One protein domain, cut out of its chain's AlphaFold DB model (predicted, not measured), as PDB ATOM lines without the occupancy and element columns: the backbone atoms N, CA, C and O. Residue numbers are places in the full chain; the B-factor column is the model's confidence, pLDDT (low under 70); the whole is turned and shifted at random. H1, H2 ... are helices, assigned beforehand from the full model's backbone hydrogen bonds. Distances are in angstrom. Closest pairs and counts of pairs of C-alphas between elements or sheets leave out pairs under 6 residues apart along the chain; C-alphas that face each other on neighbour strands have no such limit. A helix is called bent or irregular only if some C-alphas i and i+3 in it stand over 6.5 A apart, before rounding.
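Overview. This is residues 39 to 145 of the 211 residues of an uncharacterized protein of Streptomyces albireticuli (UniProt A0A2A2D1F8). An elongated chain of helices has a cluster of four at one end, where H1, H3 and H4 pack on H2; the short helices H5 and H6 come next, side by side with little contact between them, and the long H7 runs away beyond them as an arm. Residues 135 to 145 of H7 stick out free. The printed part has 107 residues with seven named helices, H1 to H7 in order, and no named strand; the class is all helix. It is only just loose, close to compact, with a radius of gyration of the C-alphas of 15.7 A, and spans 50 by 29 by 22 A.

Along the chain. H1, residues 39 to 50, begins with C-alpha 39 at (164.043, 170.446, 190.763) and is 14.9 A long; it is neither bent nor irregular, but only just: C-alphas 45 and 48 are 6.2 A apart. H2, residues 57 to 71, is 20.8 A long and begins with C-alpha 57 at (158.567, 188.876, 184.020). H3 is residues 74 to 80, H4 is residues 85 to 94 and 15.0 A long, H5 is residues 99 to 106, and H6 is residues 112 to 118. H7, residues 123 to 145, is 34.3 A long and ends with C-alpha 145 at (144.833, 215.734, 178.494); it is only just irregular, with C-alphas 124 and 127 6.8 A apart.

Arrangement. H2 is the hub and touches four helices. H1 and H2 form a helical hairpin at a shallow tilt of 22 degrees, opposite ways, closest at the C-alphas of Ala 39 and Glu 70, 5.9 A. H3 touches H2 about perpendicular at 88 degrees, closest at the C-alphas of Val 68 and Ala 74, 5.4 A. H4 touches H2 at a steep tilt of 54 degrees, opposite ways, closest at the C-alphas of Ala 61 and Gln 91, 4.7 A. H5 touches residues 57 to 58 of H2 alone; the closest C-alphas, of Ile 58 and Ser 106, are 6.1 A apart. H6 touches H4, closest at the C-alphas of Leu 94 and Arg 116, 5.9 A. H5 and H6 are close but not clearly touching. H6 and H7 only just touch, with 3 pairs of C-alphas within 8 A, the closest those of Ile 118 and Gln 126 at 5.7 A. H1 and H7 are apart. Each O i to N i+4 pair is within hydrogen-bond range in H2, H3, H5 and H6, against 6 of 8 in H1, 5 of 6 in H4 and 17 of 19 in H7.

Size, cuts and confidence. The C-alphas of Asp 40 and Ala 143 are the two farthest apart, at 51.1 A. The printed part has no cut and no long link. The mean pLDDT of the printed part is 91.0; residues 48 to 51 and residue 53 are under 70.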
ATOM      1  N   ALA A  39     165.351 169.804 190.805       80.25
ATOM      2  CA  ALA A  39     164.043 170.446 190.763       80.25
ATOM      3  C   ALA A  39     163.725 171.143 192.094       80.25
ATOM      4  O   ALA A  39     163.354 172.308 192.065       80.25
ATOM      5  N   ASP A  40     163.965 170.486 193.236       80.25
ATOM      6  CA  ASP A  40     163.731 171.074 194.569       80.25
ATOM      7  C   ASP A  40     164.599 172.321 194.798       80.25
ATOM      8  O   ASP A  40     164.118 173.348 195.278       80.25
ATOM      9  N   PHE A  41     165.872 172.269 194.382       81.81
ATOM     10  CA  PHE A  41     166.782 173.410 194.510       81.81
ATOM     11  C   PHE A  41     166.334 174.599 193.648       81.81
ATOM     12  O   PHE A  41     166.326 175.741 194.109       81.81
ATOM     13  N   LEU A  42     165.966 174.344 192.388       81.31
ATOM     14  CA  LEU A  42     165.487 175.387 191.480       81.31
ATOM     15  C   LEU A  42     164.133 175.949 191.919       81.31
ATOM     16  O   LEU A  42     163.927 177.155 191.808       81.31
ATOM     17  N   ASP A  43     163.245 175.108 192.449       81.81
ATOM     18  CA  ASP A  43     161.972 175.531 193.023       81.81
ATOM     19  C   ASP A  43     162.178 176.423 194.247       81.81
ATOM     20  O   ASP A  43     161.574 177.481 194.332       81.81
ATOM     21  N   ALA A  44     163.091 176.099 195.162       78.06
ATOM     22  CA  ALA A  44     163.363 176.963 196.314       78.06
ATOM     23  C   ALA A  44     163.904 178.351 195.917       78.06
ATOM     24  O   ALA A  44     163.498 179.363 196.489       78.06
ATOM     25  N   VAL A  45     164.772 178.410 194.901       78.06
ATOM     26  CA  VAL A  45     165.283 179.674 194.338       78.06
ATOM     27  C   VAL A  45     164.182 180.455 193.607       78.06
ATOM     28  O   VAL A  45     164.133 181.687 193.684       78.06
ATOM     29  N   LEU A  46     163.283 179.762 192.902       77.56
ATOM     30  CA  LEU A  46     162.222 180.390 192.117       77.56
ATOM     31  C   LEU A  46     161.009 180.791 192.968       77.56
ATOM     32  O   LEU A  46     160.451 181.856 192.733       77.56
ATOM     33  N   SER A  47     160.606 179.997 193.958       73.94
ATOM     34  CA  SER A  47     159.386 180.176 194.761       73.94
ATOM     35  C   SER A  47     159.445 181.370 195.717       73.94
ATOM     36  O   SER A  47     158.472 182.120 195.768       73.94
ATOM     37  N   GLU A  48     160.591 181.639 196.371       66.62
ATOM     38  CA  GLU A  48     160.809 182.879 197.157       66.62
ATOM     39  C   GLU A  48     160.526 184.136 196.312       66.62
ATOM     40  O   GLU A  48     160.106 185.174 196.830       66.62
ATOM     41  N   ASN A  49     160.734 184.039 194.996       65.38
ATOM     42  CA  ASN A  49     160.649 185.160 194.074       65.38
ATOM     43  C   ASN A  49     159.363 185.163 193.223       65.38
ATOM     44  O   ASN A  49     158.847 186.232 192.902       65.38
ATOM     45  N   ASN A  50     158.798 184.006 192.872       66.31
ATOM     46  CA  ASN A  50     157.696 183.888 191.914       66.31
ATOM     47  C   ASN A  50     156.403 184.553 192.395       66.31
ATOM     48  O   ASN A  50     155.722 185.196 191.590       66.31
ATOM     49  N   ASP A  51     156.067 184.392 193.674       62.56
ATOM     50  CA  ASP A  51     154.845 184.952 194.258       62.56
ATOM     51  C   ASP A  51     155.012 186.435 194.666       62.56
ATOM     52  O   ASP A  51     154.070 187.054 195.159       62.56
ATOM     53  N   ARG A  52     156.179 187.047 194.401       71.38
ATOM     54  CA  ARG A  52     156.388 188.495 194.538       71.38
ATOM     55  C   ARG A  52     155.899 189.247 193.302       71.38
ATOM     56  O   ARG A  52     156.261 188.916 192.171       71.38
ATOM     57  N   GLU A  53     155.152 190.328 193.511       63.22
ATOM     58  CA  GLU A  53     154.685 191.197 192.419       63.22
ATOM     59  C   GLU A  53     155.824 191.980 191.734       63.22
ATOM     60  O   GLU A  53     155.642 192.432 190.606       63.22
ATOM     61  N   ASP A  54     156.998 192.103 192.369       71.50
ATOM     62  CA  ASP A  54     158.161 192.848 191.861       71.50
ATOM     63  C   ASP A  54     159.238 191.998 191.152       71.50
ATOM     64  O   ASP A  54     160.238 192.554 190.704       71.50
ATOM     65  N   LEU A  55     159.051 190.677 191.000       80.75
ATOM     66  CA  LEU A  55     159.959 189.849 190.188       80.75
ATOM     67  C   LEU A  55     159.783 190.134 188.687       80.75
ATOM     68  O   LEU A  55     158.664 190.053 188.165       80.75
ATOM     69  N   ASP A  56     160.907 190.345 187.996       90.88
ATOM     70  CA  ASP A  56     161.015 190.524 186.545       90.88
ATOM     71  C   ASP A  56     160.223 189.438 185.769       90.88
ATOM     72  O   ASP A  56     160.418 188.232 185.987       90.88
ATOM     73  N   PRO A  57     159.311 189.821 184.850       92.56
ATOM     74  CA  PRO A  57     158.567 188.876 184.020       92.56
ATOM     75  C   PRO A  57     159.448 187.932 183.183       92.56
ATOM     76  O   PRO A  57     159.038 186.799 182.928       92.56
ATOM     77  N   ILE A  58     160.638 188.370 182.761       94.94
ATOM     78  CA  ILE A  58     161.595 187.580 181.980       94.94
ATOM     79  C   ILE A  58     162.362 186.601 182.873       94.94
ATOM     80  O   ILE A  58     162.431 185.421 182.531       94.94
ATOM     81  N   GLU A  59     162.857 187.021 184.045       91.06
ATOM     82  CA  GLU A  59     163.481 186.093 185.008       91.06
ATOM     83  C   GLU A  59     162.492 185.002 185.445       91.06
ATOM     84  O   GLU A  59     162.824 183.813 185.429       91.06
ATOM     85  N   ARG A  60     161.234 185.377 185.731       91.38
ATOM     86  CA  ARG A  60     160.153 184.418 186.012       91.38
ATOM     87  C   ARG A  60     159.937 183.450 184.844       91.38
ATOM     88  O   ARG A  60     159.794 182.248 185.067       91.38
ATOM     89  N   ALA A  61     159.921 183.943 183.606       94.25
ATOM     90  CA  ALA A  61     159.747 183.105 182.424       94.25
ATOM     91  C   ALA A  61     160.914 182.121 182.215       94.25
ATOM     92  O   ALA A  61     160.664 180.955 181.911       94.25
ATOM     93  N   LEU A  62     162.162 182.549 182.440       93.38
ATOM     94  CA  LEU A  62     163.356 181.696 182.383       93.38
ATOM     95  C   LEU A  62     163.352 180.620 183.483       93.38
ATOM     96  O   LEU A  62     163.659 179.454 183.214       93.38
ATOM     97  N   GLY A  63     162.950 180.977 184.706       91.75
ATOM     98  CA  GLY A  63     162.774 180.021 185.803       91.75
ATOM     99  C   GLY A  63     161.724 178.954 185.476       91.75
ATOM    100  O   GLY A  63     161.983 177.758 185.605       91.75
ATOM    101  N   ILE A  64     160.565 179.374 184.960       93.62
ATOM    102  CA  ILE A  64     159.487 178.466 184.546       93.62
ATOM    103  C   ILE A  64     159.887 177.586 183.350       93.62
ATOM    104  O   ILE A  64     159.560 176.401 183.347       93.62
ATOM    105  N   GLU A  65     160.633 178.100 182.369       94.88
ATOM    106  CA  GLU A  65     161.212 177.283 181.289       94.88
ATOM    107  C   GLU A  65     162.163 176.213 181.847       94.88
ATOM    108  O   GLU A  65     162.088 175.045 181.465       94.88
ATOM    109  N   THR A  66     163.013 176.580 182.811       92.56
ATOM    110  CA  THR A  66     163.930 175.643 183.477       92.56
ATOM    111  C   THR A  66     163.157 174.545 184.213       92.56
ATOM    112  O   THR A  66     163.433 173.365 184.003       92.56
ATOM    113  N   MET A  67     162.124 174.897 184.984       92.56
ATOM    114  CA  MET A  67     161.273 173.915 185.673       92.56
ATOM    115  C   MET A  67     160.485 173.015 184.708       92.56
ATOM    116  O   MET A  67     160.265 171.844 185.015       92.56
ATOM    117  N   VAL A  68     160.095 173.509 183.524       94.44
ATOM    118  CA  VAL A  68     159.462 172.670 182.486       94.44
ATOM    119  C   VAL A  68     160.423 171.607 181.964       94.44
ATOM    120  O   VAL A  68     159.978 170.488 181.697       94.44
ATOM    121  N   ASN A  69     161.713 171.928 181.861       93.12
ATOM    122  CA  ASN A  69     162.743 170.975 181.464       93.12
ATOM    123  C   ASN A  69     163.044 169.953 182.578       93.12
ATOM    124  O   ASN A  69     163.103 168.763 182.279       93.12
ATOM    125  N   GLU A  70     163.133 170.366 183.851       90.94
ATOM    126  CA  GLU A  70     163.397 169.433 184.964       90.94
ATOM    127  C   GLU A  70     162.230 168.482 185.251       90.94
ATOM    128  O   GLU A  70     162.429 167.275 185.382       90.94
ATOM    129  N   LEU A  71     161.000 169.001 185.340       90.06
ATOM    130  CA  LEU A  71     159.822 168.162 185.582       90.06
ATOM    131  C   LEU A  71     159.383 167.413 184.309       90.06
ATOM    132  O   LEU A  71     158.604 166.460 184.387       90.06
ATOM    133  N   GLY A  72     159.880 167.806 183.134       92.44
ATOM    134  CA  GLY A  72     159.567 167.175 181.853       92.44
ATOM    135  C   GLY A  72     158.141 167.451 181.368       92.44
ATOM    136  O   GLY A  72     157.481 166.548 180.856       92.44
ATOM    137  N   GLY A  73     157.632 168.674 181.556       94.12
ATOM    138  CA  GLY A  73     156.338 169.084 181.003       94.12
ATOM    139  C   GLY A  73     155.658 170.269 181.694       94.12
ATOM    140  O   GLY A  73     155.682 170.413 182.914       94.12
ATOM    141  N   ALA A  74     154.965 171.090 180.897       94.75
ATOM    142  CA  ALA A  74     154.206 172.250 181.378       94.75
ATOM    143  C   ALA A  74     153.009 171.891 182.277       94.75
ATOM    144  O   ALA A  74     152.587 172.720 183.076       94.75
ATOM    145  N   ASP A  75     152.473 170.673 182.158       96.12
ATOM    146  CA  ASP A  75     151.387 170.183 183.012       96.12
ATOM    147  C   ASP A  75     151.867 169.921 184.444       96.12
ATOM    148  O   ASP A  75     151.252 170.413 185.384       96.12
ATOM    149  N   LYS A  76     153.021 169.260 184.612       93.94
ATOM    150  CA  LYS A  76     153.607 169.015 185.939       93.94
ATOM    151  C   LYS A  76     154.052 170.307 186.622       93.94
ATOM    152  O   LYS A  76     153.882 170.447 187.821       93.94
ATOM    153  N   VAL A  77     154.572 171.280 185.868       93.44
ATOM    154  CA  VAL A  77     154.881 172.621 186.405       93.44
ATOM    155  C   VAL A  77     153.611 173.357 186.840       93.44
ATOM    156  O   VAL A  77     153.623 174.053 187.852       93.44
ATOM    157  N   ALA A  78     152.503 173.206 186.110       93.88
ATOM    158  CA  ALA A  78     151.228 173.792 186.515       93.88
ATOM    159  C   ALA A  78     150.703 173.159 187.816       93.88
ATOM    160  O   ALA A  78     150.317 173.891 188.723       93.88
ATOM    161  N   GLU A  79     150.758 171.830 187.919       92.88
ATOM    162  CA  GLU A  79     150.419 171.060 189.122       92.88
ATOM    163  C   GLU A  79     151.293 171.467 190.323       92.88
ATOM    164  O   GLU A  79     150.759 171.883 191.349       92.88
ATOM    165  N   HIS A  80     152.622 171.462 190.156       89.62
ATOM    166  CA  HIS A  80     153.615 171.802 191.186       89.62
ATOM    167  C   HIS A  80     153.399 173.194 191.796       89.62
ATOM    168  O   HIS A  80     153.401 173.345 193.013       89.62
ATOM    169  N   TYR A  81     153.154 174.215 190.965       87.62
ATOM    170  CA  TYR A  81     152.922 175.588 191.436       87.62
ATOM    171  C   TYR A  81     151.449 175.914 191.748       87.62
ATOM    172  O   TYR A  81     151.126 177.076 192.024       87.62
ATOM    173  N   GLY A  82     150.531 174.944 191.654       90.38
ATOM    174  CA  GLY A  82     149.091 175.171 191.833       90.38
ATOM    175  C   GLY A  82     148.496 176.191 190.848       90.38
ATOM    176  O   GLY A  82     147.568 176.926 191.191       90.38
ATOM    177  N   LYS A  83     149.058 176.298 189.636       92.25
ATOM    178  CA  LYS A  83     148.602 177.209 188.569       92.25
ATOM    179  C   LYS A  83     147.994 176.399 187.410       92.25
ATOM    180  O   LYS A  83     147.844 175.185 187.472       92.25
ATOM    181  N   THR A  84     147.625 177.058 186.310       96.12
ATOM    182  CA  THR A  84     147.112 176.370 185.106       96.12
ATOM    183  C   THR A  84     148.206 176.160 184.057       96.12
ATOM    184  O   THR A  84     149.119 176.978 183.927       96.12
ATOM    185  N   LYS A  85     148.067 175.129 183.207       95.50
ATOM    186  CA  LYS A  85     148.898 174.944 181.993       95.50
ATOM    187  C   LYS A  85     148.946 176.218 181.136       95.50
ATOM    188  O   LYS A  85     149.984 176.572 180.577       95.50
ATOM    189  N   GLY A  86     147.823 176.938 181.071       96.25
ATOM    190  CA  GLY A  86     147.708 178.227 180.393       96.25
ATOM    191  C   GLY A  86     148.538 179.340 181.036       96.25
ATOM    192  O   GLY A  86     149.062 180.182 180.313       96.25
ATOM    193  N   TRP A  87     148.707 179.363 182.363       94.25
ATOM    194  CA  TRP A  87     149.620 180.293 183.040       94.25
ATOM    195  C   TRP A  87     151.080 179.980 182.690       94.25
ATOM    196  O   TRP A  87     151.791 180.875 182.237       94.25
ATOM    197  N   VAL A  88     151.492 178.709 182.772       95.69
ATOM    198  CA  VAL A  88     152.847 178.262 182.384       95.69
ATOM    199  C   VAL A  88     153.152 178.652 180.933       95.69
ATOM    200  O   VAL A  88     154.172 179.277 180.651       95.69
ATOM    201  N   GLY A  89     152.227 178.372 180.008       96.50
ATOM    202  CA  GLY A  89     152.356 178.757 178.600       96.50
ATOM    203  C   GLY A  89     152.442 180.272 178.363       96.50
ATOM    204  O   GLY A  89     153.105 180.695 177.420       96.50
ATOM    205  N   GLN A  90     151.825 181.095 179.217       95.12
ATOM    206  CA  GLN A  90     151.904 182.558 179.128       95.12
ATOM    207  C   GLN A  90     153.249 183.117 179.597       95.12
ATOM    208  O   GLN A  90     153.730 184.051 178.960       95.12
ATOM    209  N   GLN A  91     153.864 182.540 180.639       94.94
ATOM    210  CA  GLN A  91     155.226 182.911 181.048       94.94
ATOM    211  C   GLN A  91     156.212 182.570 179.923       94.94
ATOM    212  O   GLN A  91     156.870 183.452 179.377       94.94
ATOM    213  N   ARG A  92     156.208 181.307 179.465       96.50
ATOM    214  CA  ARG A  92     157.064 180.825 178.364       96.50
ATOM    215  C   ARG A  92     156.895 181.613 177.060       96.50
ATOM    216  O   ARG A  92     157.833 181.694 176.273       96.50
ATOM    217  N   LYS A  93     155.718 182.208 176.806       96.69
ATOM    218  CA  LYS A  93     155.499 183.034 175.607       96.69
ATOM    219  C   LYS A  93     156.414 184.264 175.585       96.69
ATOM    220  O   LYS A  93     156.848 184.632 174.502       96.69
ATOM    221  N   LEU A  94     156.755 184.857 176.733       97.06
ATOM    222  CA  LEU A  94     157.627 186.040 176.802       97.06
ATOM    223  C   LEU A  94     159.032 185.778 176.230       97.06
ATOM    224  O   LEU A  94     159.599 186.658 175.590       97.06
ATOM    225  N   LEU A  95     159.541 184.547 176.351       97.19
ATOM    226  CA  LEU A  95     160.843 184.139 175.802       97.19
ATOM    227  C   LEU A  95     160.880 184.080 174.261       97.19
ATOM    228  O   LEU A  95     161.934 183.831 173.681       97.19
ATOM    229  N   LYS A  96     159.742 184.299 173.583       97.06
ATOM    230  CA  LYS A  96     159.652 184.423 172.116       97.06
ATOM    231  C   LYS A  96     159.849 185.853 171.603       97.06
ATOM    232  O   LYS A  96     159.805 186.068 170.390       97.06
ATOM    233  N   LEU A  97     160.018 186.824 172.500       97.75
ATOM    234  CA  LEU A  97     160.400 188.186 172.135       97.75
ATOM    235  C   LEU A  97     161.861 188.232 171.670       97.75
ATOM    236  O   LEU A  97     162.688 187.454 172.151       97.75
ATOM    237  N   THR A  98     162.201 189.173 170.788       97.75
ATOM    238  CA  THR A  98     163.604 189.543 170.538       97.75
ATOM    239  C   THR A  98     164.285 189.990 171.838       97.75
ATOM    240  O   THR A  98     163.626 190.491 172.749       97.75
ATOM    241  N   ILE A  99     165.608 189.815 171.938       96.69
ATOM    242  CA  ILE A  99     166.373 190.122 173.162       96.69
ATOM    243  C   ILE A  99     166.179 191.582 173.599       96.69
ATOM    244  O   ILE A  99     165.972 191.846 174.783       96.69
ATOM    245  N   ASP A 100     166.136 192.514 172.645       96.69
ATOM    246  CA  ASP A 100     165.891 193.934 172.914       96.69
ATOM    247  C   ASP A 100     164.512 194.160 173.556       96.69
ATOM    248  O   ASP A 100     164.387 194.876 174.547       96.69
ATOM    249  N   LEU A 101     163.469 193.489 173.055       97.12
ATOM    250  CA  LEU A 101     162.122 193.588 173.618       97.12
ATOM    251  C   LEU A 101     161.976 192.841 174.950       97.12
ATOM    252  O   LEU A 101     161.179 193.270 175.782       97.12
ATOM    253  N   GLN A 102     162.760 191.786 175.203       97.38
ATOM    254  CA  GLN A 102     162.855 191.186 176.539       97.38
ATOM    255  C   GLN A 102     163.425 192.200 177.544       97.38
ATOM    256  O   GLN A 102     162.856 192.362 178.622       97.38
ATOM    257  N   ALA A 103     164.459 192.967 177.176       96.31
ATOM    258  CA  ALA A 103     164.993 194.031 178.030       96.31
ATOM    259  C   ALA A 103     163.969 195.157 178.308       96.31
ATOM    260  O   ALA A 103     163.891 195.644 179.433       96.31
ATOM    261  N   VAL A 104     163.125 195.520 177.333       96.19
ATOM    262  CA  VAL A 104     162.037 196.514 177.514       96.19
ATOM    263  C   VAL A 104     160.869 195.974 178.370       96.19
ATOM    264  O   VAL A 104     160.120 196.743 178.978       96.19
ATOM    265  N   VAL A 105     160.688 194.651 178.451       96.25
ATOM    266  CA  VAL A 105     159.756 194.024 179.409       96.25
ATOM    267  C   VAL A 105     160.367 193.979 180.812       96.25
ATOM    268  O   VAL A 105     159.671 194.293 181.776       96.25
ATOM    269  N   SER A 106     161.658 193.651 180.916       94.25
ATOM    270  CA  SER A 106     162.437 193.647 182.162       94.25
ATOM    271  C   SER A 106     162.492 195.035 182.821       94.25
ATOM    272  O   SER A 106     162.283 195.156 184.027       94.25
ATOM    273  N   SER A 107     162.646 196.114 182.036       93.50
ATOM    274  CA  SER A 107     162.583 197.500 182.540       93.50
ATOM    275  C   SER A 107     161.189 197.944 183.007       93.50
ATOM    276  O   SER A 107     161.060 198.977 183.665       93.50
ATOM    277  N   GLY A 108     160.134 197.200 182.653       92.69
ATOM    278  CA  GLY A 108     158.735 197.548 182.918       92.69
ATOM    279  C   GLY A 108     158.102 198.530 181.918       92.69
ATOM    280  O   GLY A 108     156.904 198.806 182.019       92.69
ATOM    281  N   ASP A 109     158.847 199.031 180.925       93.38
ATOM    282  CA  ASP A 109     158.336 199.969 179.909       93.38
ATOM    283  C   ASP A 109     157.235 199.347 179.029       93.38
ATOM    284  O   ASP A 109     156.264 200.023 178.640       93.38
ATOM    285  N   MET A 110     157.364 198.044 178.738       95.00
ATOM    286  CA  MET A 110     156.359 197.235 178.046       95.00
ATOM    287  C   MET A 110     155.496 196.426 179.033       95.00
ATOM    288  O   MET A 110     155.958 195.439 179.606       95.00
ATOM    289  N   PRO A 111     154.194 196.745 179.176       94.56
ATOM    290  CA  PRO A 111     153.278 195.950 179.987       94.56
ATOM    291  C   PRO A 111     153.176 194.495 179.507       94.56
ATOM    292  O   PRO A 111     152.898 194.239 178.335       94.56
ATOM    293  N   VAL A 112     153.253 193.541 180.441       94.50
ATOM    294  CA  VAL A 112     153.241 192.077 180.202       94.50
ATOM    295  C   VAL A 112     152.038 191.577 179.377       94.50
ATOM    296  O   VAL A 112     152.068 190.490 178.801       94.50
ATOM    297  N   ARG A 113     150.945 192.346 179.285       94.38
ATOM    298  CA  ARG A 113     149.852 192.084 178.329       94.38
ATOM    299  C   ARG A 113     150.296 192.294 176.879       94.38
ATOM    300  O   ARG A 113     150.261 191.343 176.112       94.38
ATOM    301  N   ILE A 114     150.771 193.496 176.555       95.81
ATOM    302  CA  ILE A 114     151.271 193.862 175.223       95.81
ATOM    303  C   ILE A 114     152.434 192.940 174.832       95.81
ATOM    304  O   ILE A 114     152.451 192.416 173.724       95.81
ATOM    305  N   ALA A 115     153.334 192.648 175.776       96.81
ATOM    306  CA  ALA A 115     154.436 191.707 175.587       96.81
ATOM    307  C   ALA A 115     153.974 190.322 175.115       96.81
ATOM    308  O   ALA A 115     154.485 189.795 174.129       96.81
ATOM    309  N   ARG A 116     152.962 189.739 175.775       95.56
ATOM    310  CA  ARG A 116     152.386 188.450 175.363       95.56
ATOM    311  C   ARG A 116     151.695 188.528 174.009       95.56
ATOM    312  O   ARG A 116     151.701 187.523 173.306       95.56
ATOM    313  N   ASP A 117     151.104 189.657 173.637       96.06
ATOM    314  CA  ASP A 117     150.455 189.814 172.333       96.06
ATOM    315  C   ASP A 117     151.520 189.871 171.215       96.06
ATOM    316  O   ASP A 117     151.500 189.028 170.313       96.06
ATOM    317  N   ILE A 118     152.531 190.740 171.357       97.00
ATOM    318  CA  ILE A 118     153.672 190.895 170.430       97.00
ATOM    319  C   ILE A 118     154.482 189.597 170.286       97.00
ATOM    320  O   ILE A 118     154.834 189.212 169.175       97.00
ATOM    321  N   ALA A 119     154.693 188.849 171.371       96.50
ATOM    322  CA  ALA A 119     155.389 187.557 171.359       96.50
ATOM    323  C   ALA A 119     154.652 186.425 170.598       96.50
ATOM    324  O   ALA A 119     155.051 185.259 170.648       96.50
ATOM    325  N   GLY A 120     153.515 186.722 169.957       94.19
ATOM    326  CA  GLY A 120     152.881 185.848 168.968       94.19
ATOM    327  C   GLY A 120     153.389 186.040 167.536       94.19
ATOM    328  O   GLY A 120     153.099 185.188 166.700       94.19
ATOM    329  N   LEU A 121     154.106 187.130 167.254       96.31
ATOM    330  CA  LEU A 121     154.481 187.558 165.905       96.31
ATOM    331  C   LEU A 121     155.886 187.071 165.495       96.31
ATOM    332  O   LEU A 121     156.735 186.854 166.370       96.31
ATOM    333  N   PRO A 122     156.172 186.951 164.182       96.56
ATOM    334  CA  PRO A 122     157.526 186.751 163.668       96.56
ATOM    335  C   PRO A 122     158.488 187.835 164.169       96.56
ATOM    336  O   PRO A 122     158.123 189.006 164.234       96.56
ATOM    337  N   ALA A 123     159.733 187.467 164.487       95.62
ATOM    338  CA  ALA A 123     160.699 188.362 165.140       95.62
ATOM    339  C   ALA A 123     160.902 189.717 164.424       95.62
ATOM    340  O   ALA A 123     161.058 190.739 165.086       95.62
ATOM    341  N   ALA A 124     160.834 189.739 163.087       96.00
ATOM    342  CA  ALA A 124     160.956 190.957 162.279       96.00
ATOM    343  C   ALA A 124     159.772 191.940 162.428       96.00
ATOM    344  O   ALA A 124     159.937 193.134 162.198       96.00
ATOM    345  N   GLU A 125     158.588 191.464 162.823       97.00
ATOM    346  CA  GLU A 125     157.381 192.284 163.010       97.00
ATOM    347  C   GLU A 125     157.260 192.842 164.436       97.00
ATOM    348  O   GLU A 125     156.584 193.848 164.655       97.00
ATOM    349  N   GLN A 126     157.922 192.215 165.414       97.62
ATOM    350  CA  GLN A 126     157.738 192.535 166.832       97.62
ATOM    351  C   GLN A 126     158.138 193.978 167.180       97.62
ATOM    352  O   GLN A 126     157.396 194.671 167.879       97.62
ATOM    353  N   GLN A 127     159.281 194.445 166.666       97.06
ATOM    354  CA  GLN A 127     159.795 195.794 166.929       97.06
ATOM    355  C   GLN A 127     158.919 196.896 166.283       97.06
ATOM    356  O   GLN A 127     158.469 197.774 167.023       97.06
ATOM    357  N   PRO A 128     158.558 196.844 164.979       97.44
ATOM    358  CA  PRO A 128     157.609 197.795 164.385       97.44
ATOM    359  C   PRO A 128     156.252 197.865 165.104       97.44
ATOM    360  O   PRO A 128     155.688 198.948 165.272       97.44
ATOM    361  N   VAL A 129     155.722 196.724 165.562       97.38
ATOM    362  CA  VAL A 129     154.443 196.677 166.291       97.38
ATOM    363  C   VAL A 129     154.564 197.306 167.683       97.38
ATOM    364  O   VAL A 129     153.647 198.010 168.115       97.38
ATOM    365  N   TRP A 130     155.698 197.130 168.368       97.38
ATOM    366  CA  TRP A 130     155.971 197.823 169.628       97.38
ATOM    367  C   TRP A 130     156.055 199.345 169.448       97.38
ATOM    368  O   TRP A 130     155.429 200.093 170.202       97.38
ATOM    369  N   GLU A 131     156.763 199.818 168.423       96.31
ATOM    370  CA  GLU A 131     156.884 201.249 168.121       96.31
ATOM    371  C   GLU A 131     155.525 201.889 167.801       96.31
ATOM    372  O   GLU A 131     155.202 202.962 168.322       96.31
ATOM    373  N   ALA A 132     154.685 201.209 167.013       96.25
ATOM    374  CA  ALA A 132     153.321 201.646 166.726       96.25
ATOM    375  C   ALA A 132     152.446 201.709 167.995       96.25
ATOM    376  O   ALA A 132     151.705 202.678 168.196       96.25
ATOM    377  N   GLU A 133     152.556 200.724 168.894       94.69
ATOM    378  CA  GLU A 133     151.852 200.727 170.181       94.69
ATOM    379  C   GLU A 133     152.320 201.875 171.090       94.69
ATOM    380  O   GLU A 133     151.491 202.555 171.699       94.69
ATOM    381  N   GLN A 134     153.621 202.169 171.137       95.00
ATOM    382  CA  GLN A 134     154.159 203.303 171.896       95.00
ATOM    383  C   GLN A 134     153.642 204.649 171.366       95.00
ATOM    384  O   GLN A 134     153.208 205.500 172.152       95.00
ATOM    385  N   GLN A 135     153.590 204.828 170.042       94.62
ATOM    386  CA  GLN A 135     152.975 206.008 169.423       94.62
ATOM    387  C   GLN A 135     151.480 206.116 169.774       94.62
ATOM    388  O   GLN A 135     151.009 207.194 170.156       94.62
ATOM    389  N   ARG A 136     150.738 204.999 169.731       93.62
ATOM    390  CA  ARG A 136     149.312 204.935 170.096       93.62
ATOM    391  C   ARG A 136     149.071 205.295 171.567       93.62
ATOM    392  O   ARG A 136     148.180 206.099 171.857       93.62
ATOM    393  N   ARG A 137     149.885 204.769 172.493       90.75
ATOM    394  CA  ARG A 137     149.856 205.104 173.933       90.75
ATOM    395  C   ARG A 137     150.111 206.600 174.152       90.75
ATOM    396  O   ARG A 137     149.335 207.258 174.847       90.75
ATOM    397  N   ALA A 138     151.136 207.164 173.509       91.19
ATOM    398  CA  ALA A 138     151.458 208.588 173.605       91.19
ATOM    399  C   ALA A 138     150.335 209.492 173.055       91.19
ATOM    400  O   ALA A 138     149.983 210.498 173.679       91.19
ATOM    401  N   ALA A 139     149.729 209.125 171.921       91.75
ATOM    402  CA  ALA A 139     148.597 209.844 171.339       91.75
ATOM    403  C   ALA A 139     147.357 209.820 172.253       91.75
ATOM    404  O   ALA A 139     146.729 210.861 172.466       91.75
ATOM    405  N   ALA A 140     147.042 208.671 172.862       90.88
ATOM    406  CA  ALA A 140     145.923 208.537 173.794       90.88
ATOM    407  C   ALA A 140     146.071 209.453 175.026       90.88
ATOM    408  O   ALA A 140     145.120 210.145 175.396       90.88
ATOM    409  N   VAL A 141     147.272 209.536 175.615       90.06
ATOM    410  CA  VAL A 141     147.560 210.435 176.751       90.06
ATOM    411  C   VAL A 141     147.415 211.912 176.358       90.06
ATOM    412  O   VAL A 141     146.854 212.700 177.125       90.06
ATOM    413  N   ARG A 142     147.863 212.302 175.155       89.75
ATOM    414  CA  ARG A 142     147.689 213.671 174.626       89.75
ATOM    415  C   ARG A 142     146.204 214.024 174.464       89.75
ATOM    416  O   ARG A 142     145.765 215.051 174.984       89.75
ATOM    417  N   ALA A 143     145.420 213.145 173.839       87.62
ATOM    418  CA  ALA A 143     143.982 213.341 173.645       87.62
ATOM    419  C   ALA A 143     143.202 213.383 174.977       87.62
ATOM    420  O   ALA A 143     142.289 214.194 175.142       87.62
ATOM    421  N   GLN A 144     143.576 212.552 175.958       85.75
ATOM    422  CA  GLN A 144     142.961 212.569 177.289       85.75
ATOM    423  C   GLN A 144     143.265 213.869 178.048       85.75
ATOM    424  O   GLN A 144     142.378 214.394 178.719       85.75
ATOM    425  N   ARG A 145     144.482 214.422 177.923       85.31
ATOM    426  CA  ARG A 145     144.833 215.734 178.494       85.31
ATOM    427  C   ARG A 145     144.007 216.860 177.872       85.31
ATOM    428  O   ARG A 145     143.419 217.637 178.615       85.31
TER     429      ARG A 145